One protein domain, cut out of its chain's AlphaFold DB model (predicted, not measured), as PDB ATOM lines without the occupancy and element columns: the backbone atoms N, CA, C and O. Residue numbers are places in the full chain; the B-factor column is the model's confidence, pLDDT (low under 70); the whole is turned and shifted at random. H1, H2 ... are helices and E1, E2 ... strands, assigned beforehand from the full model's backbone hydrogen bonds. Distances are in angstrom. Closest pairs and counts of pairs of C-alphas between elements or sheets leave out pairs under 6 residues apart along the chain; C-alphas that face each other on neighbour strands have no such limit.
ATOM      1  N   SER A   2     -11.885 -42.448 -26.821       23.52
ATOM      2  CA  SER A   2     -11.359 -41.321 -27.597       23.52
ATOM      3  C   SER A   2     -12.130 -40.048 -27.243       23.52
ATOM      4  O   SER A   2     -13.331 -39.987 -27.505       23.52
ATOM      5  N   SER A   3     -11.452 -39.079 -26.625       27.94
ATOM      6  CA  SER A   3     -11.964 -37.727 -26.413       27.94
ATOM      7  C   SER A   3     -12.058 -37.000 -27.755       27.94
ATOM      8  O   SER A   3     -11.176 -37.121 -28.608       27.94
ATOM      9  N   PHE A   4     -13.150 -36.273 -27.961       24.11
ATOM     10  CA  PHE A   4     -13.283 -35.335 -29.068       24.11
ATOM     11  C   PHE A   4     -13.044 -33.931 -28.507       24.11
ATOM     12  O   PHE A   4     -13.672 -33.588 -27.505       24.11
ATOM     13  N   PRO A   5     -12.160 -33.114 -29.098       24.66
ATOM     14  CA  PRO A   5     -12.096 -31.705 -28.750       24.66
ATOM     15  C   PRO A   5     -13.369 -31.020 -29.265       24.66
ATOM     16  O   PRO A   5     -13.624 -30.992 -30.468       24.66
ATOM     17  N   CYS A   6     -14.179 -30.479 -28.356       30.61
ATOM     18  CA  CYS A   6     -15.190 -29.491 -28.710       30.61
ATOM     19  C   CYS A   6     -14.473 -28.146 -28.871       30.61
ATOM     20  O   CYS A   6     -13.811 -27.685 -27.947       30.61
ATOM     21  N   ALA A   7     -14.566 -27.540 -30.051       27.72
ATOM     22  CA  ALA A   7     -14.114 -26.175 -30.277       27.72
ATOM     23  C   ALA A   7     -15.352 -25.275 -30.291       27.72
ATOM     24  O   ALA A   7     -16.182 -25.384 -31.192       27.72
ATOM     25  N   ALA A   8     -15.489 -24.412 -29.287       31.62
ATOM     26  CA  ALA A   8     -16.360 -23.249 -29.390       31.62
ATOM     27  C   ALA A   8     -15.613 -22.194 -30.216       31.62
ATOM     28  O   ALA A   8     -14.424 -21.964 -29.999       31.62
ATOM     29  N   ARG A   9     -16.278 -21.605 -31.211       30.97
ATOM     30  CA  ARG A   9     -15.666 -20.643 -32.130       30.97
ATOM     31  C   ARG A   9     -16.447 -19.339 -32.093       30.97
ATOM     32  O   ARG A   9     -17.632 -19.344 -32.409       30.97
ATOM     33  N   LEU A  10     -15.778 -18.240 -31.742       32.69
ATOM     34  CA  LEU A  10     -16.317 -16.897 -31.947       32.69
ATOM     35  C   LEU A  10     -16.275 -16.574 -33.446       32.69
ATOM     36  O   LEU A  10     -15.210 -16.593 -34.063       32.69
ATOM     37  N   CYS A  11     -17.427 -16.254 -34.027       24.50
ATOM     38  CA  CYS A  11     -17.511 -15.650 -35.353       24.50
ATOM     39  C   CYS A  11     -17.882 -14.174 -35.183       24.50
ATOM     40  O   CYS A  11     -19.026 -13.868 -34.860       24.50
ATOM     41  N   SER A  12     -16.933 -13.264 -35.401       26.20
ATOM     42  CA  SER A  12     -17.210 -11.838 -35.578       26.20
ATOM     43  C   SER A  12     -17.372 -11.524 -37.072       26.20
ATOM     44  O   SER A  12     -16.557 -11.934 -37.898       26.20
ATOM     45  N   LEU A  13     -18.451 -10.823 -37.432       24.31
ATOM     46  CA  LEU A  13     -18.623 -10.220 -38.762       24.31
ATOM     47  C   LEU A  13     -17.836  -8.897 -38.845       24.31
ATOM     48  O   LEU A  13     -17.584  -8.280 -37.808       24.31
ATOM     49  N   PRO A  14     -17.405  -8.462 -40.045       28.94
ATOM     50  CA  PRO A  14     -16.454  -7.373 -40.163       28.94
ATOM     51  C   PRO A  14     -17.125  -6.002 -40.054       28.94
ATOM     52  O   PRO A  14     -18.192  -5.777 -40.612       28.94
ATOM     53  N   HIS A  15     -16.393  -5.123 -39.371       35.28
ATOM     54  CA  HIS A  15     -16.383  -3.663 -39.410       35.28
ATOM     55  C   HIS A  15     -17.718  -2.905 -39.497       35.28
ATOM     56  O   HIS A  15     -18.401  -2.893 -40.515       35.28
ATOM     57  N   ASP A  16     -17.913  -2.110 -38.442       31.02
ATOM     58  CA  ASP A  16     -18.849  -0.990 -38.310       31.02
ATOM     59  C   ASP A  16     -20.243  -1.335 -37.764       31.02
ATOM     60  O   ASP A  16     -21.277  -1.033 -38.347       31.02
ATOM     61  N   ALA A  17     -20.270  -1.953 -36.582       25.31
ATOM     62  CA  ALA A  17     -21.409  -1.868 -35.673       25.31
ATOM     63  C   ALA A  17     -20.940  -2.094 -34.230       25.31
ATOM     64  O   ALA A  17     -20.237  -3.057 -33.932       25.31
ATOM     65  N   THR A  18     -21.347  -1.211 -33.323       28.72
ATOM     66  CA  THR A  18     -21.107  -1.235 -31.868       28.72
ATOM     67  C   THR A  18     -21.830  -2.365 -31.121       28.72
ATOM     68  O   THR A  18     -22.000  -2.288 -29.909       28.72
ATOM     69  N   GLU A  19     -22.247  -3.426 -31.809       25.28
ATOM     70  CA  GLU A  19     -22.948  -4.566 -31.221       25.28
ATOM     71  C   GLU A  19     -22.441  -5.864 -31.858       25.28
ATOM     72  O   GLU A  19     -22.698  -6.156 -33.027       25.28
ATOM     73  N   ALA A  20     -21.684  -6.648 -31.089       25.92
ATOM     74  CA  ALA A  20     -21.267  -7.985 -31.483       25.92
ATOM     75  C   ALA A  20     -22.353  -8.986 -31.063       25.92
ATOM     76  O   ALA A  20     -22.541  -9.257 -29.880       25.92
ATOM     77  N   VAL A  21     -23.068  -9.543 -32.039       24.09
ATOM     78  CA  VAL A  21     -23.960 -10.688 -31.819       24.09
ATOM     79  C   VAL A  21     -23.108 -11.957 -31.807       24.09
ATOM     80  O   VAL A  21     -22.460 -12.287 -32.800       24.09
ATOM     81  N   VAL A  22     -23.090 -12.657 -30.670       30.39
ATOM     82  CA  VAL A  22     -22.303 -13.880 -30.459       30.39
ATOM     83  C   VAL A  22     -23.131 -15.098 -30.868       30.39
ATOM     84  O   VAL A  22     -24.201 -15.347 -30.320       30.39
ATOM     85  N   PHE A  23     -22.623 -15.883 -31.819       24.45
ATOM     86  CA  PHE A  23     -23.189 -17.183 -32.181       24.45
ATOM     87  C   PHE A  23     -22.253 -18.298 -31.711       24.45
ATOM     88  O   PHE A  23     -21.127 -18.404 -32.192       24.45
ATOM     89  N   VAL A  24     -22.730 -19.152 -30.802       28.97
ATOM     90  CA  VAL A  24     -22.043 -20.387 -30.401       28.97
ATOM     91  C   VAL A  24     -22.575 -21.531 -31.269       28.97
ATOM     92  O   VAL A  24     -23.727 -21.941 -31.141       28.97
ATOM     93  N   LEU A  25     -21.756 -22.029 -32.199       22.86
ATOM     94  CA  LEU A  25     -22.092 -23.167 -33.066       22.86
ATOM     95  C   LEU A  25     -21.543 -24.475 -32.480       22.86
ATOM     96  O   LEU A  25     -20.338 -24.613 -32.280       22.86
ATOM     97  N   PHE A  26     -22.425 -25.456 -32.270       27.92
ATOM     98  CA  PHE A  26     -22.063 -26.813 -31.856       27.92
ATOM     99  C   PHE A  26     -22.024 -27.760 -33.065       27.92
ATOM    100  O   PHE A  26     -23.010 -27.884 -33.791       27.92
ATOM    101  N   PHE A  27     -20.919 -28.488 -33.254       24.02
ATOM    102  CA  PHE A  27     -20.846 -29.594 -34.216       24.02
ATOM    103  C   PHE A  27     -21.012 -30.933 -33.488       24.02
ATOM    104  O   PHE A  27     -20.122 -31.368 -32.761       24.02
ATOM    105  N   VAL A 139      -7.037 -18.846 -35.484       81.88
ATOM    106  CA  VAL A 139      -5.678 -18.691 -34.955       81.88
ATOM    107  C   VAL A 139      -5.254 -19.981 -34.305       81.88
ATOM    108  O   VAL A 139      -5.878 -20.482 -33.376       81.88
ATOM    109  N   LYS A 140      -4.141 -20.512 -34.796       86.56
ATOM    110  CA  LYS A 140      -3.492 -21.640 -34.160       86.56
ATOM    111  C   LYS A 140      -2.756 -21.137 -32.911       86.56
ATOM    112  O   LYS A 140      -1.883 -20.283 -33.068       86.56
ATOM    113  N   PRO A 141      -3.019 -21.695 -31.716       87.75
ATOM    114  CA  PRO A 141      -2.209 -21.396 -30.545       87.75
ATOM    115  C   PRO A 141      -0.766 -21.834 -30.817       87.75
ATOM    116  O   PRO A 141      -0.507 -22.973 -31.224       87.75
ATOM    117  N   SER A 142       0.167 -20.902 -30.659       87.94
ATOM    118  CA  SER A 142       1.576 -21.045 -31.029       87.94
ATOM    119  C   SER A 142       2.475 -21.137 -29.795       87.94
ATOM    120  O   SER A 142       3.430 -21.918 -29.790       87.94
ATOM    121  N   ARG A 143       2.134 -20.408 -28.726       95.19
ATOM    122  CA  ARG A 143       2.868 -20.388 -27.460       95.19
ATOM    123  C   ARG A 143       1.897 -20.391 -26.285       95.19
ATOM    124  O   ARG A 143       0.972 -19.589 -26.215       95.19
ATOM    125  N   LEU A 144       2.122 -21.312 -25.354       95.62
ATOM    126  CA  LEU A 144       1.388 -21.374 -24.096       95.62
ATOM    127  C   LEU A 144       2.160 -20.593 -23.032       95.62
ATOM    128  O   LEU A 144       3.317 -20.904 -22.748       95.62
ATOM    129  N   LEU A 145       1.520 -19.577 -22.470       95.62
ATOM    130  CA  LEU A 145       2.081 -18.726 -21.433       95.62
ATOM    131  C   LEU A 145       1.704 -19.254 -20.036       95.62
ATOM    132  O   LEU A 145       0.648 -19.873 -19.873       95.62
ATOM    133  N   PRO A 146       2.558 -19.039 -19.020       93.06
ATOM    134  CA  PRO A 146       2.300 -19.517 -17.666       93.06
ATOM    135  C   PRO A 146       1.142 -18.757 -17.018       93.06
ATOM    136  O   PRO A 146       1.004 -17.552 -17.201       93.06
ATOM    137  N   THR A 147       0.348 -19.439 -16.199       89.94
ATOM    138  CA  THR A 147      -0.770 -18.842 -15.465       89.94
ATOM    139  C   THR A 147      -0.817 -19.311 -14.016       89.94
ATOM    140  O   THR A 147      -0.251 -20.341 -13.652       89.94
ATOM    141  N   VAL A 148      -1.504 -18.538 -13.173       91.25
ATOM    142  CA  VAL A 148      -1.840 -18.944 -11.804       91.25
ATOM    143  C   VAL A 148      -3.080 -19.839 -11.830       91.25
ATOM    144  O   VAL A 148      -3.957 -19.647 -12.673       91.25
ATOM    145  N   GLU A 149      -3.155 -20.793 -10.903       91.62
ATOM    146  CA  GLU A 149      -4.300 -21.698 -10.755       91.62
ATOM    147  C   GLU A 149      -5.631 -20.927 -10.628       91.62
ATOM    148  O   GLU A 149      -5.687 -19.902  -9.929       91.62
ATOM    149  N   PRO A 150      -6.706 -21.386 -11.298       92.19
ATOM    150  CA  PRO A 150      -7.952 -20.653 -11.353       92.19
ATOM    151  C   PRO A 150      -8.803 -20.893 -10.107       92.19
ATOM    152  O   PRO A 150      -8.839 -21.984  -9.532       92.19
ATOM    153  N   LYS A 151      -9.558 -19.866  -9.722       92.06
ATOM    154  CA  LYS A 151     -10.571 -19.933  -8.668       92.06
ATOM    155  C   LYS A 151     -11.952 -19.774  -9.271       92.06
ATOM    156  O   LYS A 151     -12.143 -18.889 -10.102       92.06
ATOM    157  N   THR A 152     -12.901 -20.564  -8.786       91.56
ATOM    158  CA  THR A 152     -14.290 -20.513  -9.242       91.56
ATOM    159  C   THR A 152     -15.220 -20.070  -8.122       91.56
ATOM    160  O   THR A 152     -15.070 -20.503  -6.978       91.56
ATOM    161  N   PHE A 153     -16.178 -19.213  -8.461       89.00
ATOM    162  CA  PHE A 153     -17.165 -18.650  -7.545       89.00
ATOM    163  C   PHE A 153     -18.571 -18.757  -8.140       89.00
ATOM    164  O   PHE A 153     -18.729 -18.567  -9.345       89.00
ATOM    165  N   PRO A 154     -19.609 -18.997  -7.326       90.06
ATOM    166  CA  PRO A 154     -20.984 -18.923  -7.798       90.06
ATOM    167  C   PRO A 154     -21.409 -17.462  -7.983       90.06
ATOM    168  O   PRO A 154     -21.288 -16.672  -7.046       90.06
ATOM    169  N   ASN A 155     -21.982 -17.129  -9.141       85.31
ATOM    170  CA  ASN A 155     -22.657 -15.863  -9.484       85.31
ATOM    171  C   ASN A 155     -21.840 -14.554  -9.430       85.31
ATOM    172  O   ASN A 155     -22.167 -13.622 -10.154       85.31
ATOM    173  N   SER A 156     -20.846 -14.413  -8.548       84.12
ATOM    174  CA  SER A 156     -20.089 -13.168  -8.360       84.12
ATOM    175  C   SER A 156     -18.712 -13.418  -7.744       84.12
ATOM    176  O   SER A 156     -18.561 -14.287  -6.883       84.12
ATOM    177  N   VAL A 157     -17.726 -12.602  -8.119       81.12
ATOM    178  CA  VAL A 157     -16.410 -12.570  -7.462       81.12
ATOM    179  C   VAL A 157     -16.501 -11.728  -6.182       81.12
ATOM    180  O   VAL A 157     -16.981 -10.600  -6.260       81.12
ATOM    181  N   PRO A 158     -16.028 -12.217  -5.021       84.69
ATOM    182  CA  PRO A 158     -15.979 -11.418  -3.797       84.69
ATOM    183  C   PRO A 158     -15.106 -10.160  -3.932       84.69
ATOM    184  O   PRO A 158     -13.973 -10.228  -4.425       84.69
ATOM    185  N   ASP A 159     -15.588  -9.024  -3.424       81.69
ATOM    186  CA  ASP A 159     -14.890  -7.731  -3.485       81.69
ATOM    187  C   ASP A 159     -13.530  -7.755  -2.764       81.69
ATOM    188  O   ASP A 159     -12.592  -7.043  -3.136       81.69
ATOM    189  N   GLU A 160     -13.364  -8.612  -1.750       86.19
ATOM    190  CA  GLU A 160     -12.092  -8.785  -1.040       86.19
ATOM    191  C   GLU A 160     -11.001  -9.361  -1.941       86.19
ATOM    192  O   GLU A 160      -9.817  -9.142  -1.686       86.19
ATOM    193  N   ILE A 161     -11.382 -10.126  -2.967       79.81
ATOM    194  CA  ILE A 161     -10.431 -10.658  -3.940       79.81
ATOM    195  C   ILE A 161      -9.978  -9.521  -4.835       79.81
ATOM    196  O   ILE A 161      -8.777  -9.283  -4.916       79.81
ATOM    197  N   LEU A 162     -10.928  -8.788  -5.423       79.38
ATOM    198  CA  LEU A 162     -10.657  -7.682  -6.342       79.38
ATOM    199  C   LEU A 162      -9.829  -6.572  -5.676       79.38
ATOM    200  O   LEU A 162      -8.836  -6.120  -6.237       79.38
ATOM    201  N   SER A 163     -10.169  -6.195  -4.442       78.50
ATOM    202  CA  SER A 163      -9.452  -5.160  -3.678       78.50
ATOM    203  C   SER A 163      -8.030  -5.551  -3.260       78.50
ATOM    204  O   SER A 163      -7.200  -4.676  -3.014       78.50
ATOM    205  N   LYS A 164      -7.726  -6.852  -3.175       85.12
ATOM    206  CA  LYS A 164      -6.387  -7.363  -2.832       85.12
ATOM    207  C   LYS A 164      -5.542  -7.704  -4.059       85.12
ATOM    208  O   LYS A 164      -4.394  -8.123  -3.885       85.12
ATOM    209  N   LEU A 165      -6.071  -7.554  -5.276       83.06
ATOM    210  CA  LEU A 165      -5.319  -7.844  -6.491       83.06
ATOM    211  C   LEU A 165      -4.116  -6.906  -6.613       83.06
ATOM    212  O   LEU A 165      -4.238  -5.685  -6.578       83.06
ATOM    213  N   ARG A 166      -2.939  -7.510  -6.779       85.12
ATOM    214  CA  ARG A 166      -1.705  -6.821  -7.155       85.12
ATOM    215  C   ARG A 166      -1.265  -7.343  -8.516       85.12
ATOM    216  O   ARG A 166      -0.937  -8.528  -8.662       85.12
ATOM    217  N   LEU A 167      -1.317  -6.466  -9.509       84.12
ATOM    218  CA  LEU A 167      -0.938  -6.753 -10.886       84.12
ATOM    219  C   LEU A 167       0.289  -5.918 -11.234       84.12
ATOM    220  O   LEU A 167       0.334  -4.734 -10.915       84.12
ATOM    221  N   GLU A 168       1.268  -6.561 -11.861       87.94
ATOM    222  CA  GLU A 168       2.370  -5.866 -12.521       87.94
ATOM    223  C   GLU A 168       1.901  -5.364 -13.897       87.94
ATOM    224  O   GLU A 168       0.885  -5.828 -14.417       87.94
ATOM    225  N   GLU A 169       2.651  -4.460 -14.532       84.88
ATOM    226  CA  GLU A 169       2.286  -3.876 -15.840       84.88
ATOM    227  C   GLU A 169       2.093  -4.921 -16.956       84.88
ATOM    228  O   GLU A 169       1.299  -4.727 -17.880       84.88
ATOM    229  N   SER A 170       2.816  -6.041 -16.870       87.31
ATOM    230  CA  SER A 170       2.746  -7.161 -17.811       87.31
ATOM    231  C   SER A 170       1.659  -8.184 -17.483       87.31
ATOM    232  O   SER A 170       1.473  -9.129 -18.249       87.31
ATOM    233  N   ASP A 171       0.976  -8.043 -16.349       90.00
ATOM    234  CA  ASP A 171      -0.026  -8.993 -15.880       90.00
ATOM    235  C   ASP A 171      -1.444  -8.517 -16.207       90.00
ATOM    236  O   ASP A 171      -1.733  -7.328 -16.336       90.00
ATOM    237  N   ALA A 172      -2.365  -9.470 -16.279       90.00
ATOM    238  CA  ALA A 172      -3.794  -9.230 -16.340       90.00
ATOM    239  C   ALA A 172      -4.534 -10.183 -15.395       90.00
ATOM    240  O   ALA A 172      -4.066 -11.281 -15.062       90.00
ATOM    241  N   PHE A 173      -5.713  -9.745 -14.960       92.38
ATOM    242  CA  PHE A 173      -6.653 -10.572 -14.220       92.38
ATOM    243  C   PHE A 173      -7.840 -10.897 -15.116       92.38
ATOM    244  O   PHE A 173      -8.527  -9.999 -15.598       92.38
ATOM    245  N   TYR A 174      -8.057 -12.186 -15.345       93.38
ATOM    246  CA  TYR A 174      -9.098 -12.692 -16.224       93.38
ATOM    247  C   TYR A 174     -10.290 -13.138 -15.388       93.38
ATOM    248  O   TYR A 174     -10.119 -13.825 -14.379       93.38
ATOM    249  N   ILE A 175     -11.486 -12.745 -15.824       94.44
ATOM    250  CA  ILE A 175     -12.771 -13.126 -15.242       94.44
ATOM    251  C   ILE A 175     -13.614 -13.689 -16.382       94.44
ATOM    252  O   ILE A 175     -13.785 -13.023 -17.400       94.44
ATOM    253  N   LEU A 176     -14.096 -14.915 -16.221       94.44
ATOM    254  CA  LEU A 176     -14.905 -15.616 -17.208       94.44
ATOM    255  C   LEU A 176     -16.184 -16.104 -16.540       94.44
ATOM    256  O   LEU A 176     -16.109 -16.808 -15.536       94.44
ATOM    257  N   GLU A 177     -17.334 -15.730 -17.079       95.44
ATOM    258  CA  GLU A 177     -18.639 -16.165 -16.589       95.44
ATOM    259  C   GLU A 177     -19.124 -17.325 -17.457       95.44
ATOM    260  O   GLU A 177     -19.101 -17.241 -18.678       95.44
ATOM    261  N   LEU A 178     -19.499 -18.446 -16.845       94.31
ATOM    262  CA  LEU A 178     -20.005 -19.611 -17.562       94.31
ATOM    263  C   LEU A 178     -21.399 -19.957 -17.069       94.31
ATOM    264  O   LEU A 178     -21.597 -20.242 -15.889       94.31
ATOM    265  N   CYS A 179     -22.344 -20.010 -17.999       95.31
ATOM    266  CA  CYS A 179     -23.711 -20.431 -17.734       95.31
ATOM    267  C   CYS A 179     -23.862 -21.902 -18.114       95.31
ATOM    268  O   CYS A 179     -23.721 -22.270 -19.280       95.31
ATOM    269  N   THR A 180     -24.164 -22.761 -17.147       95.56
ATOM    270  CA  THR A 180     -24.504 -24.162 -17.417       95.56
ATOM    271  C   THR A 180     -25.994 -24.270 -17.728       95.56
ATOM    272  O   THR A 180     -26.827 -23.734 -17.001       95.56
ATOM    273  N   SER A 181     -26.348 -25.007 -18.783       95.00
ATOM    274  CA  SER A 181     -27.743 -25.182 -19.206       95.00
ATOM    275  C   SER A 181     -28.629 -25.690 -18.070       95.00
ATOM    276  O   SER A 181     -28.215 -26.544 -17.285       95.00
ATOM    277  N   GLY A 182     -29.871 -25.212 -17.994       93.12
ATOM    278  CA  GLY A 182     -30.880 -25.700 -17.044       93.12
ATOM    279  C   GLY A 182     -31.473 -27.073 -17.390       93.12
ATOM    280  O   GLY A 182     -32.364 -27.557 -16.694       93.12
ATOM    281  N   GLU A 183     -31.030 -27.705 -18.480       93.69
ATOM    282  CA  GLU A 183     -31.520 -29.020 -18.883       93.69
ATOM    283  C   GLU A 183     -31.062 -30.139 -17.933       93.69
ATOM    284  O   GLU A 183     -30.021 -30.073 -17.277       93.69
ATOM    285  N   LEU A 184     -31.825 -31.234 -17.896       86.56
ATOM    286  CA  LEU A 184     -31.414 -32.440 -17.178       86.56
ATOM    287  C   LEU A 184     -30.084 -32.958 -17.735       86.56
ATOM    288  O   LEU A 184     -29.879 -32.988 -18.948       86.56
ATOM    289  N   SER A 185     -29.205 -33.436 -16.850       88.50
ATOM    290  CA  SER A 185     -27.867 -33.963 -17.185       88.50
ATOM    291  C   SER A 185     -26.896 -32.958 -17.827       88.50
ATOM    292  O   SER A 185     -25.923 -33.361 -18.460       88.50
ATOM    293  N   SER A 186     -27.136 -31.655 -17.661       92.06
ATOM    294  CA  SER A 186     -26.196 -30.613 -18.082       92.06
ATOM    295  C   SER A 186     -25.011 -30.437 -17.131       92.06
ATOM    296  O   SER A 186     -23.973 -29.971 -17.589       92.06
ATOM    297  N   SER A 187     -25.149 -30.811 -15.849       94.06
ATOM    298  CA  SER A 187     -24.108 -30.640 -14.830       94.06
ATOM    299  C   SER A 187     -22.837 -31.446 -15.119       94.06
ATOM    300  O   SER A 187     -22.919 -32.612 -15.513       94.06
ATOM    301  N   LEU A 188     -21.675 -30.903 -14.750       92.50
ATOM    302  CA  LEU A 188     -20.432 -31.665 -14.637       92.50
ATOM    303  C   LEU A 188     -20.279 -32.177 -13.194       92.50
ATOM    304  O   LEU A 188     -20.024 -31.404 -12.279       92.50
ATOM    305  N   GLN A 189     -20.491 -33.477 -12.966       85.00
ATOM    306  CA  GLN A 189     -20.596 -34.040 -11.603       85.00
ATOM    307  C   GLN A 189     -19.476 -35.012 -11.224       85.00
ATOM    308  O   GLN A 189     -19.342 -35.388 -10.061       85.00
ATOM    309  N   ASP A 190     -18.694 -35.482 -12.193       85.88
ATOM    310  CA  ASP A 190     -17.653 -36.467 -11.922       85.88
ATOM    311  C   ASP A 190     -16.420 -35.794 -11.298       85.88
ATOM    312  O   ASP A 190     -15.890 -34.816 -11.818       85.88
ATOM    313  N   LYS A 191     -15.947 -36.350 -10.177       84.38
ATOM    314  CA  LYS A 191     -14.856 -35.793  -9.360       84.38
ATOM    315  C   LYS A 191     -13.507 -35.676 -10.071       84.38
ATOM    316  O   LYS A 191     -12.667 -34.892  -9.647       84.38
ATOM    317  N   ASN A 192     -13.276 -36.491 -11.095       87.19
ATOM    318  CA  ASN A 192     -12.044 -36.462 -11.878       87.19
ATOM    319  C   ASN A 192     -12.200 -35.581 -13.120       87.19
ATOM    320  O   ASN A 192     -11.225 -35.350 -13.831       87.19
ATOM    321  N   SER A 193     -13.414 -35.099 -13.384       91.12
ATOM    322  CA  SER A 193     -13.698 -34.273 -14.540       91.12
ATOM    323  C   SER A 193     -13.327 -32.822 -14.289       91.12
ATOM    324  O   SER A 193     -13.387 -32.300 -13.174       91.12
ATOM    325  N   ALA A 194     -12.929 -32.173 -15.369       93.31
ATOM    326  CA  ALA A 194     -12.585 -30.771 -15.403       93.31
ATOM    327  C   ALA A 194     -12.926 -30.212 -16.780       93.31
ATOM    328  O   ALA A 194     -12.938 -30.943 -17.782       93.31
ATOM    329  N   ILE A 195     -13.158 -28.907 -16.823       94.69
ATOM    330  CA  ILE A 195     -13.130 -28.167 -18.077       94.69
ATOM    331  C   ILE A 195     -11.713 -27.640 -18.316       94.69
ATOM    332  O   ILE A 195     -10.963 -27.348 -17.380       94.69
ATOM    333  N   LEU A 196     -11.354 -27.513 -19.586       95.25
ATOM    334  CA  LEU A 196     -10.148 -26.848 -20.049       95.25
ATOM    335  C   LEU A 196     -10.566 -25.571 -20.766       95.25
ATOM    336  O   LEU A 196     -11.262 -25.641 -21.773       95.25
ATOM    337  N   VAL A 197     -10.144 -24.419 -20.260       95.12
ATOM    338  CA  VAL A 197     -10.424 -23.107 -20.847       95.12
ATOM    339  C   VAL A 197      -9.133 -22.554 -21.424       95.12
ATOM    340  O   VAL A 197      -8.156 -22.405 -20.697       95.12
ATOM    341  N   CYS A 198      -9.120 -22.241 -22.716       95.44
ATOM    342  CA  CYS A 198      -7.977 -21.644 -23.387       95.44
ATOM    343  C   CYS A 198      -8.349 -20.289 -23.987       95.44
ATOM    344  O   CYS A 198      -9.229 -20.224 -24.839       95.44
ATOM    345  N   LEU A 199      -7.674 -19.224 -23.561       95.25
ATOM    346  CA  LEU A 199      -7.740 -17.916 -24.211       95.25
ATOM    347  C   LEU A 199      -6.615 -17.839 -25.239       95.25
ATOM    348  O   LEU A 199      -5.491 -18.206 -24.903       95.25
ATOM    349  N   ILE A 200      -6.903 -17.379 -26.455       93.56
ATOM    350  CA  ILE A 200      -5.927 -17.270 -27.546       93.56
ATOM    351  C   ILE A 200      -6.017 -15.871 -28.140       93.56
ATOM    352  O   ILE A 200      -7.100 -15.421 -28.529       93.56
ATOM    353  N   ASP A 201      -4.888 -15.181 -28.214       93.50
ATOM    354  CA  ASP A 201      -4.815 -13.856 -28.814       93.50
ATOM    355  C   ASP A 201      -4.551 -13.887 -30.326       93.50
ATOM    356  O   ASP A 201      -4.449 -14.943 -30.955       93.50
ATOM    357  N   VAL A 202      -4.504 -12.703 -30.937       91.75
ATOM    358  CA  VAL A 202      -4.280 -12.535 -32.381       91.75
ATOM    359  C   VAL A 202      -2.939 -13.090 -32.878       91.75
ATOM    360  O   VAL A 202      -2.879 -13.521 -34.031       91.75
ATOM    361  N   GLU A 203      -1.912 -13.146 -32.027       93.56
ATOM    362  CA  GLU A 203      -0.578 -13.677 -32.348       93.56
ATOM    363  C   GLU A 203      -0.451 -15.182 -32.037       93.56
ATOM    364  O   GLU A 203       0.544 -15.839 -32.369       93.56
ATOM    365  N   GLY A 204      -1.485 -15.764 -31.427       90.88
ATOM    366  CA  GLY A 204      -1.514 -17.159 -31.003       90.88
ATOM    367  C   GLY A 204      -0.852 -17.402 -29.648       90.88
ATOM    368  O   GLY A 204      -0.654 -18.567 -29.286       90.88
ATOM    369  N   ASP A 205      -0.535 -16.348 -28.892       94.81
ATOM    370  CA  ASP A 205      -0.231 -16.496 -27.475       94.81
ATOM    371  C   ASP A 205      -1.489 -16.954 -26.748       94.81
ATOM    372  O   ASP A 205      -2.604 -16.498 -27.013       94.81
ATOM    373  N   SER A 206      -1.310 -17.916 -25.850       94.75
ATOM    374  CA  SER A 206      -2.428 -18.607 -25.231       94.75
ATOM    375  C   SER A 206      -2.250 -18.805 -23.738       94.75
ATOM    376  O   SER A 206      -1.135 -18.952 -23.238       94.75
ATOM    377  N   LEU A 207      -3.374 -18.825 -23.028       95.94
ATOM    378  CA  LEU A 207      -3.470 -19.116 -21.602       95.94
ATOM    379  C   LEU A 207      -4.418 -20.295 -21.437       95.94
ATOM    380  O   LEU A 207      -5.576 -20.188 -21.826       95.94
ATOM    381  N   LEU A 208      -3.943 -21.411 -20.886       95.75
ATOM    382  CA  LEU A 208      -4.738 -22.622 -20.678       95.75
ATOM    383  C   LEU A 208      -4.969 -22.842 -19.186       95.75
ATOM    384  O   LEU A 208      -4.021 -22.879 -18.407       95.75
ATOM    385  N   GLN A 209      -6.225 -23.042 -18.812       95.88
ATOM    386  CA  GLN A 209      -6.646 -23.303 -17.449       95.88
ATOM    387  C   GLN A 209      -7.430 -24.591 -17.354       95.88
ATOM    388  O   GLN A 209      -8.337 -24.842 -18.143       95.88
ATOM    389  N   ARG A 210      -7.106 -25.382 -16.337       94.38
ATOM    390  CA  ARG A 210      -7.885 -26.549 -15.950       94.38
ATOM    391  C   ARG A 210      -8.733 -26.191 -14.741       94.38
ATOM    392  O   ARG A 210      -8.187 -25.796 -13.716       94.38
ATOM    393  N   VAL A 211     -10.046 -26.359 -14.851       94.00
ATOM    394  CA  VAL A 211     -10.996 -26.013 -13.788       94.00
ATOM    395  C   VAL A 211     -11.757 -27.271 -13.365       94.00
ATOM    396  O   VAL A 211     -12.510 -27.820 -14.176       94.00
ATOM    397  N   PRO A 212     -11.539 -27.781 -12.140       92.75
ATOM    398  CA  PRO A 212     -12.146 -29.024 -11.687       92.75
ATOM    399  C   PRO A 212     -13.657 -28.879 -11.483       92.75
ATOM    400  O   PRO A 212     -14.148 -27.836 -11.058       92.75
ATOM    401  N   ALA A 213     -14.387 -29.967 -11.724       90.19
ATOM    402  CA  ALA A 213     -15.823 -30.053 -11.457       90.19
ATOM    403  C   ALA A 213     -16.159 -30.053  -9.959       90.19
ATOM    404  O   ALA A 213     -17.302 -29.834  -9.569       90.19
ATOM    405  N   ILE A 214     -15.169 -30.347  -9.114       87.31
ATOM    406  CA  ILE A 214     -15.323 -30.465  -7.672       87.31
ATOM    407  C   ILE A 214     -14.090 -29.866  -7.001       87.31
ATOM    408  O   ILE A 214     -12.976 -30.351  -7.198       87.31
ATOM    409  N   TYR A 215     -14.296 -28.851  -6.162       77.94
ATOM    410  CA  TYR A 215     -13.258 -28.323  -5.282       77.94
ATOM    411  C   TYR A 215     -13.375 -29.004  -3.916       77.94
ATOM    412  O   TYR A 215     -14.373 -28.843  -3.212       77.94
ATOM    413  N   GLY A 216     -12.378 -29.802  -3.532       66.31
ATOM    414  CA  GLY A 216     -12.314 -30.361  -2.183       66.31
ATOM    415  C   GLY A 216     -11.313 -31.496  -2.019       66.31
ATOM    416  O   GLY A 216     -11.382 -32.501  -2.725       66.31
ATOM    417  N   ASP A 217     -10.450 -31.352  -1.016       52.09
ATOM    418  CA  ASP A 217      -9.780 -32.475  -0.369       52.09
ATOM    419  C   ASP A 217     -10.771 -33.229   0.530       52.09
ATOM    420  O   ASP A 217     -11.773 -32.675   0.992       52.09
ATOM    421  N   GLN A 218     -10.496 -34.516   0.769       45.38
ATOM    422  CA  GLN A 218     -11.278 -35.369   1.666       45.38
ATOM    423  C   GLN A 218     -11.591 -34.674   3.004       45.38
ATOM    424  O   GLN A 218     -10.739 -33.964   3.539       45.38
ATOM    425  N   GLN A 227     -19.327 -28.363   0.347       70.44
ATOM    426  CA  GLN A 227     -18.504 -28.509  -0.842       70.44
ATOM    427  C   GLN A 227     -19.097 -27.661  -1.967       70.44
ATOM    428  O   GLN A 227     -20.259 -27.837  -2.334       70.44
ATOM    429  N   PHE A 228     -18.313 -26.722  -2.493       80.62
ATOM    430  CA  PHE A 228     -18.703 -25.974  -3.678       80.62
ATOM    431  C   PHE A 228     -18.536 -26.873  -4.911       80.62
ATOM    432  O   PHE A 228     -17.456 -27.415  -5.157       80.62
ATOM    433  N   LEU A 229     -19.627 -27.044  -5.655       90.25
ATOM    434  CA  LEU A 229     -19.694 -27.839  -6.875       90.25
ATOM    435  C   LEU A 229     -19.994 -26.884  -8.034       90.25
ATOM    436  O   LEU A 229     -21.153 -26.495  -8.181       90.25
ATOM    437  N   PRO A 230     -18.991 -26.460  -8.818       92.19
ATOM    438  CA  PRO A 230     -19.235 -25.663 -10.015       92.19
ATOM    439  C   PRO A 230     -19.979 -26.473 -11.086       92.19
ATOM    440  O   PRO A 230     -20.108 -27.697 -10.996       92.19
ATOM    441  N   PHE A 231     -20.442 -25.782 -12.125       94.06
ATOM    442  CA  PHE A 231     -20.991 -26.358 -13.351       94.06
ATOM    443  C   PHE A 231     -22.232 -27.220 -13.113       94.06
ATOM    444  O   PHE A 231     -22.341 -28.332 -13.634       94.06
ATOM    445  N   GLN A 232     -23.157 -26.735 -12.285       95.19
ATOM    446  CA  GLN A 232     -24.427 -27.405 -12.018       95.19
ATOM    447  C   GLN A 232     -25.512 -26.941 -12.983       95.19
ATOM    448  O   GLN A 232     -25.466 -25.843 -13.512       95.19
ATOM    449  N   SER A 233     -26.517 -27.775 -13.226       95.25
ATOM    450  CA  SER A 233     -27.642 -27.415 -14.084       95.25
ATOM    451  C   SER A 233     -28.260 -26.078 -13.656       95.25
ATOM    452  O   SER A 233     -28.667 -25.921 -12.504       95.25
ATOM    453  N   GLY A 234     -28.275 -25.110 -14.577       92.69
ATOM    454  CA  GLY A 234     -28.755 -23.747 -14.345       92.69
ATOM    455  C   GLY A 234     -27.829 -22.844 -13.518       92.69
ATOM    456  O   GLY A 234     -28.275 -21.776 -13.103       92.69
ATOM    457  N   SER A 235     -26.585 -23.247 -13.233       93.75
ATOM    458  CA  SER A 235     -25.629 -22.411 -12.500       93.75
ATOM    459  C   SER A 235     -24.954 -21.377 -13.392       93.75
ATOM    460  O   SER A 235     -24.727 -21.600 -14.583       93.75
ATOM    461  N   VAL A 236     -24.577 -20.265 -12.761       93.62
ATOM    462  CA  VAL A 236     -23.617 -19.299 -13.288       93.62
ATOM    463  C   VAL A 236     -22.356 -19.397 -12.439       93.62
ATOM    464  O   VAL A 236     -22.380 -19.134 -11.232       93.62
ATOM    465  N   ASP A 237     -21.259 -19.797 -13.068       94.12
ATOM    466  CA  ASP A 237     -19.970 -20.005 -12.420       94.12
ATOM    467  C   ASP A 237     -18.945 -19.024 -12.976       94.12
ATOM    468  O   ASP A 237     -18.664 -19.008 -14.173       94.12
ATOM    469  N   ILE A 238     -18.358 -18.221 -12.094       92.94
ATOM    470  CA  ILE A 238     -17.316 -17.268 -12.457       92.94
ATOM    471  C   ILE A 238     -15.953 -17.874 -12.180       92.94
ATOM    472  O   ILE A 238     -15.608 -18.155 -11.033       92.94
ATOM    473  N   ILE A 239     -15.152 -18.014 -13.226       94.00
ATOM    474  CA  ILE A 239     -13.762 -18.444 -13.164       94.00
ATOM    475  C   ILE A 239     -12.872 -17.215 -13.189       94.00
ATOM    476  O   ILE A 239     -13.021 -16.330 -14.027       94.00
ATOM    477  N   THR A 240     -11.897 -17.187 -12.292       92.19
ATOM    478  CA  THR A 240     -10.921 -16.107 -12.215       92.19
ATOM    479  C   THR A 240      -9.509 -16.646 -12.150       92.19
ATOM    480  O   THR A 240      -9.250 -17.648 -11.482       92.19
ATOM    481  N   PHE A 241      -8.577 -15.981 -12.822       92.94
ATOM    482  CA  PHE A 241      -7.158 -16.300 -12.717       92.94
ATOM    483  C   PHE A 241      -6.285 -15.116 -13.123       92.94
ATOM    484  O   PHE A 241      -6.690 -14.237 -13.881       92.94
ATOM    485  N   LYS A 242      -5.052 -15.121 -12.620       90.69
ATOM    486  CA  LYS A 242      -4.007 -14.176 -13.014       90.69
ATOM    487  C   LYS A 242      -3.111 -14.818 -14.074       90.69
ATOM    488  O   LYS A 242      -2.783 -16.003 -13.976       90.69
ATOM    489  N   GLY A 243      -2.679 -14.033 -15.051       91.50
ATOM    490  CA  GLY A 243      -1.681 -14.449 -16.032       91.50
ATOM    491  C   GLY A 243      -1.068 -13.255 -16.760       91.50
ATOM    492  O   GLY A 243      -1.461 -12.120 -16.493       91.50
ATOM    493  N   PRO A 244      -0.131 -13.497 -17.684       93.56
ATOM    494  CA  PRO A 244       0.388 -12.472 -18.575       93.56
ATOM    495  C   PRO A 244      -0.739 -11.795 -19.349       93.56
ATOM    496  O   PRO A 244      -1.721 -12.438 -19.734       93.56
ATOM    497  N   LYS A 245      -0.596 -10.493 -19.580       94.25
ATOM    498  CA  LYS A 245      -1.511  -9.701 -20.393       94.25
ATOM    499  C   LYS A 245      -1.401 -10.143 -21.852       94.25
ATOM    500  O   LYS A 245      -0.378  -9.922 -22.495       94.25
ATOM    501  N   LEU A 246      -2.457 -10.778 -22.351       90.25
ATOM    502  CA  LEU A 246      -2.628 -11.045 -23.773       90.25
ATOM    503  C   LEU A 246      -2.914  -9.736 -24.512       90.25
ATOM    504  O   LEU A 246      -3.327  -8.741 -23.907       90.25
ATOM    505  N   GLN A 247      -2.717  -9.743 -25.828       91.12
ATOM    506  CA  GLN A 247      -3.190  -8.653 -26.674       91.12
ATOM    507  C   GLN A 247      -4.724  -8.722 -26.817       91.12
ATOM    508  O   GLN A 247      -5.467  -8.897 -25.852       91.12
ATOM    509  N   THR A 248      -5.241  -8.594 -28.036       91.75
ATOM    510  CA  THR A 248      -6.654  -8.835 -28.308       91.75
ATOM    511  C   THR A 248      -6.921 -10.335 -28.316       91.75
ATOM    512  O   THR A 248      -6.406 -11.050 -29.176       91.75
ATOM    513  N   ILE A 249      -7.753 -10.807 -27.385       90.88
ATOM    514  CA  ILE A 249      -8.264 -12.183 -27.408       90.88
ATOM    515  C   ILE A 249      -9.073 -12.360 -28.693       90.88
ATOM    516  O   ILE A 249     -10.038 -11.634 -28.931       90.88
ATOM    517  N   LYS A 250      -8.671 -13.321 -29.526       91.88
ATOM    518  CA  LYS A 250      -9.341 -13.641 -30.787       91.88
ATOM    519  C   LYS A 250     -10.238 -14.865 -30.661       91.88
ATOM    520  O   LYS A 250     -11.298 -14.903 -31.278       91.88
ATOM    521  N   GLU A 251      -9.830 -15.858 -29.872       90.81
ATOM    522  CA  GLU A 251     -10.592 -17.093 -29.680       90.81
ATOM    523  C   GLU A 251     -10.567 -17.546 -28.216       90.81
ATOM    524  O   GLU A 251      -9.593 -17.337 -27.492       90.81
ATOM    525  N   ILE A 252     -11.654 -18.197 -27.796       93.44
ATOM    526  CA  ILE A 252     -11.760 -18.893 -26.514       93.44
ATOM    527  C   ILE A 252     -12.147 -20.332 -26.819       93.44
ATOM    528  O   ILE A 252     -13.185 -20.580 -27.431       93.44
ATOM    529  N   TRP A 253     -11.317 -21.284 -26.410       93.38
ATOM    530  CA  TRP A 253     -11.609 -22.706 -26.556       93.38
ATOM    531  C   TRP A 253     -12.007 -23.288 -25.207       93.38
ATOM    532  O   TRP A 253     -11.330 -23.066 -24.205       93.38
ATOM    533  N   ILE A 254     -13.091 -24.062 -25.189       93.69
ATOM    534  CA  ILE A 254     -13.574 -24.748 -23.991       93.69
ATOM    535  C   ILE A 254     -13.690 -26.235 -24.305       93.69
ATOM    536  O   ILE A 254     -14.502 -26.649 -25.132       93.69
ATOM    537  N   GLY A 255     -12.850 -27.030 -23.651       89.94
ATOM    538  CA  GLY A 255     -12.816 -28.481 -23.767       89.94
ATOM    539  C   GLY A 255     -13.247 -29.170 -22.479       89.94
ATOM    540  O   GLY A 255     -13.199 -28.590 -21.396       89.94
ATOM    541  N   LEU A 256     -13.628 -30.439 -22.597       91.06
ATOM    542  CA  LEU A 256     -13.855 -31.326 -21.460       91.06
ATOM    543  C   LEU A 256     -12.717 -32.334 -21.375       91.06
ATOM    544  O   LEU A 256     -12.370 -32.963 -22.374       91.06
ATOM    545  N   GLU A 257     -12.158 -32.511 -20.182       89.50
ATOM    546  CA  GLU A 257     -11.201 -33.592 -19.932       89.50
ATOM    547  C   GLU A 257     -11.916 -34.952 -19.897       89.50
ATOM    548  O   GLU A 257     -11.470 -35.926 -20.507       89.50
ATOM    549  N   SER A 258     -13.073 -35.002 -19.233       84.50
ATOM    550  CA  SER A 258     -13.946 -36.172 -19.161       84.50
ATOM    551  C   SER A 258     -15.390 -35.777 -18.852       84.50
ATOM    552  O   SER A 258     -15.670 -34.657 -18.433       84.50
ATOM    553  N   GLY A 259     -16.312 -36.723 -19.047       86.19
ATOM    554  CA  GLY A 259     -17.728 -36.540 -18.739       86.19
ATOM    555  C   GLY A 259     -18.524 -35.851 -19.849       86.19
ATOM    556  O   GLY A 259     -18.136 -35.844 -21.016       86.19
ATOM    557  N   SER A 260     -19.682 -35.325 -19.465       88.38
ATOM    558  CA  SER A 260     -20.591 -34.557 -20.311       88.38
ATOM    559  C   SER A 260     -21.002 -33.313 -19.540       88.38
ATOM    560  O   SER A 260     -21.268 -33.398 -18.345       88.38
ATOM    561  N   TRP A 261     -21.060 -32.183 -20.229       94.25
ATOM    562  CA  TRP A 261     -21.489 -30.904 -19.681       94.25
ATOM    563  C   TRP A 261     -22.075 -30.059 -20.807       94.25
ATOM    564  O   TRP A 261     -21.636 -30.174 -21.956       94.25
ATOM    565  N   ARG A 262     -23.097 -29.257 -20.497       94.12
ATOM    566  CA  ARG A 262     -23.782 -28.406 -21.479       94.12
ATOM    567  C   ARG A 262     -23.630 -26.943 -21.092       94.12
ATOM    568  O   ARG A 262     -24.267 -26.485 -20.146       94.12
ATOM    569  N   LEU A 263     -22.804 -26.239 -21.855       92.50
ATOM    570  CA  LEU A 263     -22.667 -24.791 -21.789       92.50
ATOM    571  C   LEU A 263     -23.868 -24.127 -22.472       92.50
ATOM    572  O   LEU A 263     -24.234 -24.514 -23.581       92.50
ATOM    573  N   ASP A 264     -24.446 -23.135 -21.809       92.31
ATOM    574  CA  ASP A 264     -25.565 -22.315 -22.286       92.31
ATOM    575  C   ASP A 264     -25.111 -20.902 -22.681       92.31
ATOM    576  O   ASP A 264     -25.651 -20.314 -23.612       92.31
ATOM    577  N   GLY A 265     -24.073 -20.375 -22.021       88.12
ATOM    578  CA  GLY A 265     -23.553 -19.029 -22.273       88.12
ATOM    579  C   GLY A 265     -22.150 -18.803 -21.711       88.12
ATOM    580  O   GLY A 265     -21.737 -19.501 -20.783       88.12
ATOM    581  N   LEU A 266     -21.441 -17.843 -22.313       85.94
ATOM    582  CA  LEU A 266     -20.088 -17.370 -21.993       85.94
ATOM    583  C   LEU A 266     -20.078 -15.836 -22.003       85.94
ATOM    584  O   LEU A 266     -20.740 -15.289 -22.916       85.94
TER     585      LEU A 266
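What this domain is: This is residues 2 to 27, 139 to 218 and 227 to 266 of the 266 residues of an uncharacterized protein of Aegilops tauschii subsp. strangulata (UniProt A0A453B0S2). With little regular structure, two small antiparallel sheets, E1-E5-E2-E7 and E4-E3-E6, lie partly face to face, strands crossed; H1 sits off to one side, and residues 14 to 19 stick out. Of 146 printed residues, 55 are in named elements, mostly strand: E1 H1 E2 E3 E4 E5 E6 E7. It is compact, radius of gyration of the C-alphas 15.8 A, spanning 44 by 40 by 32 A.

How they stand to each other: E1 (151 to 154), H1 (159 to 163) and E2 (171 to 180) form a split strand-helix-strand unit, right-handed, with E5 (236 to 244) between its strands; see N 238 and O 153, 2.8 A, and N 176 and O 239, 2.8 A. H1, its O i to N i+4 pair within hydrogen-bond range, is on neither sheet. Hairpin E3 (194 to 201) and E4 (205 to 212) has N 197 and O 209 at 2.8 A; E6 (249 to 256) has O 253 2.8 A from N 198. E7 (263 to 265) has O 265 2.9 A from N 179.

Where its parts are: Find E1's start, C-alpha 151, at (-10.571, -19.933, -8.668); E2 runs 28.8 A, E5 25.5 A; E7 ends at C-alpha 265, at (-23.553, -19.029, -22.273).

The domain as a whole: Residues 28 to 138 and 219 to 226 are cut out, C-alpha gaps 18.7 A and 10.3 A. E2 to E3 is a long link. Residues 2 to 27 and 216 to 218 have pLDDT under 70.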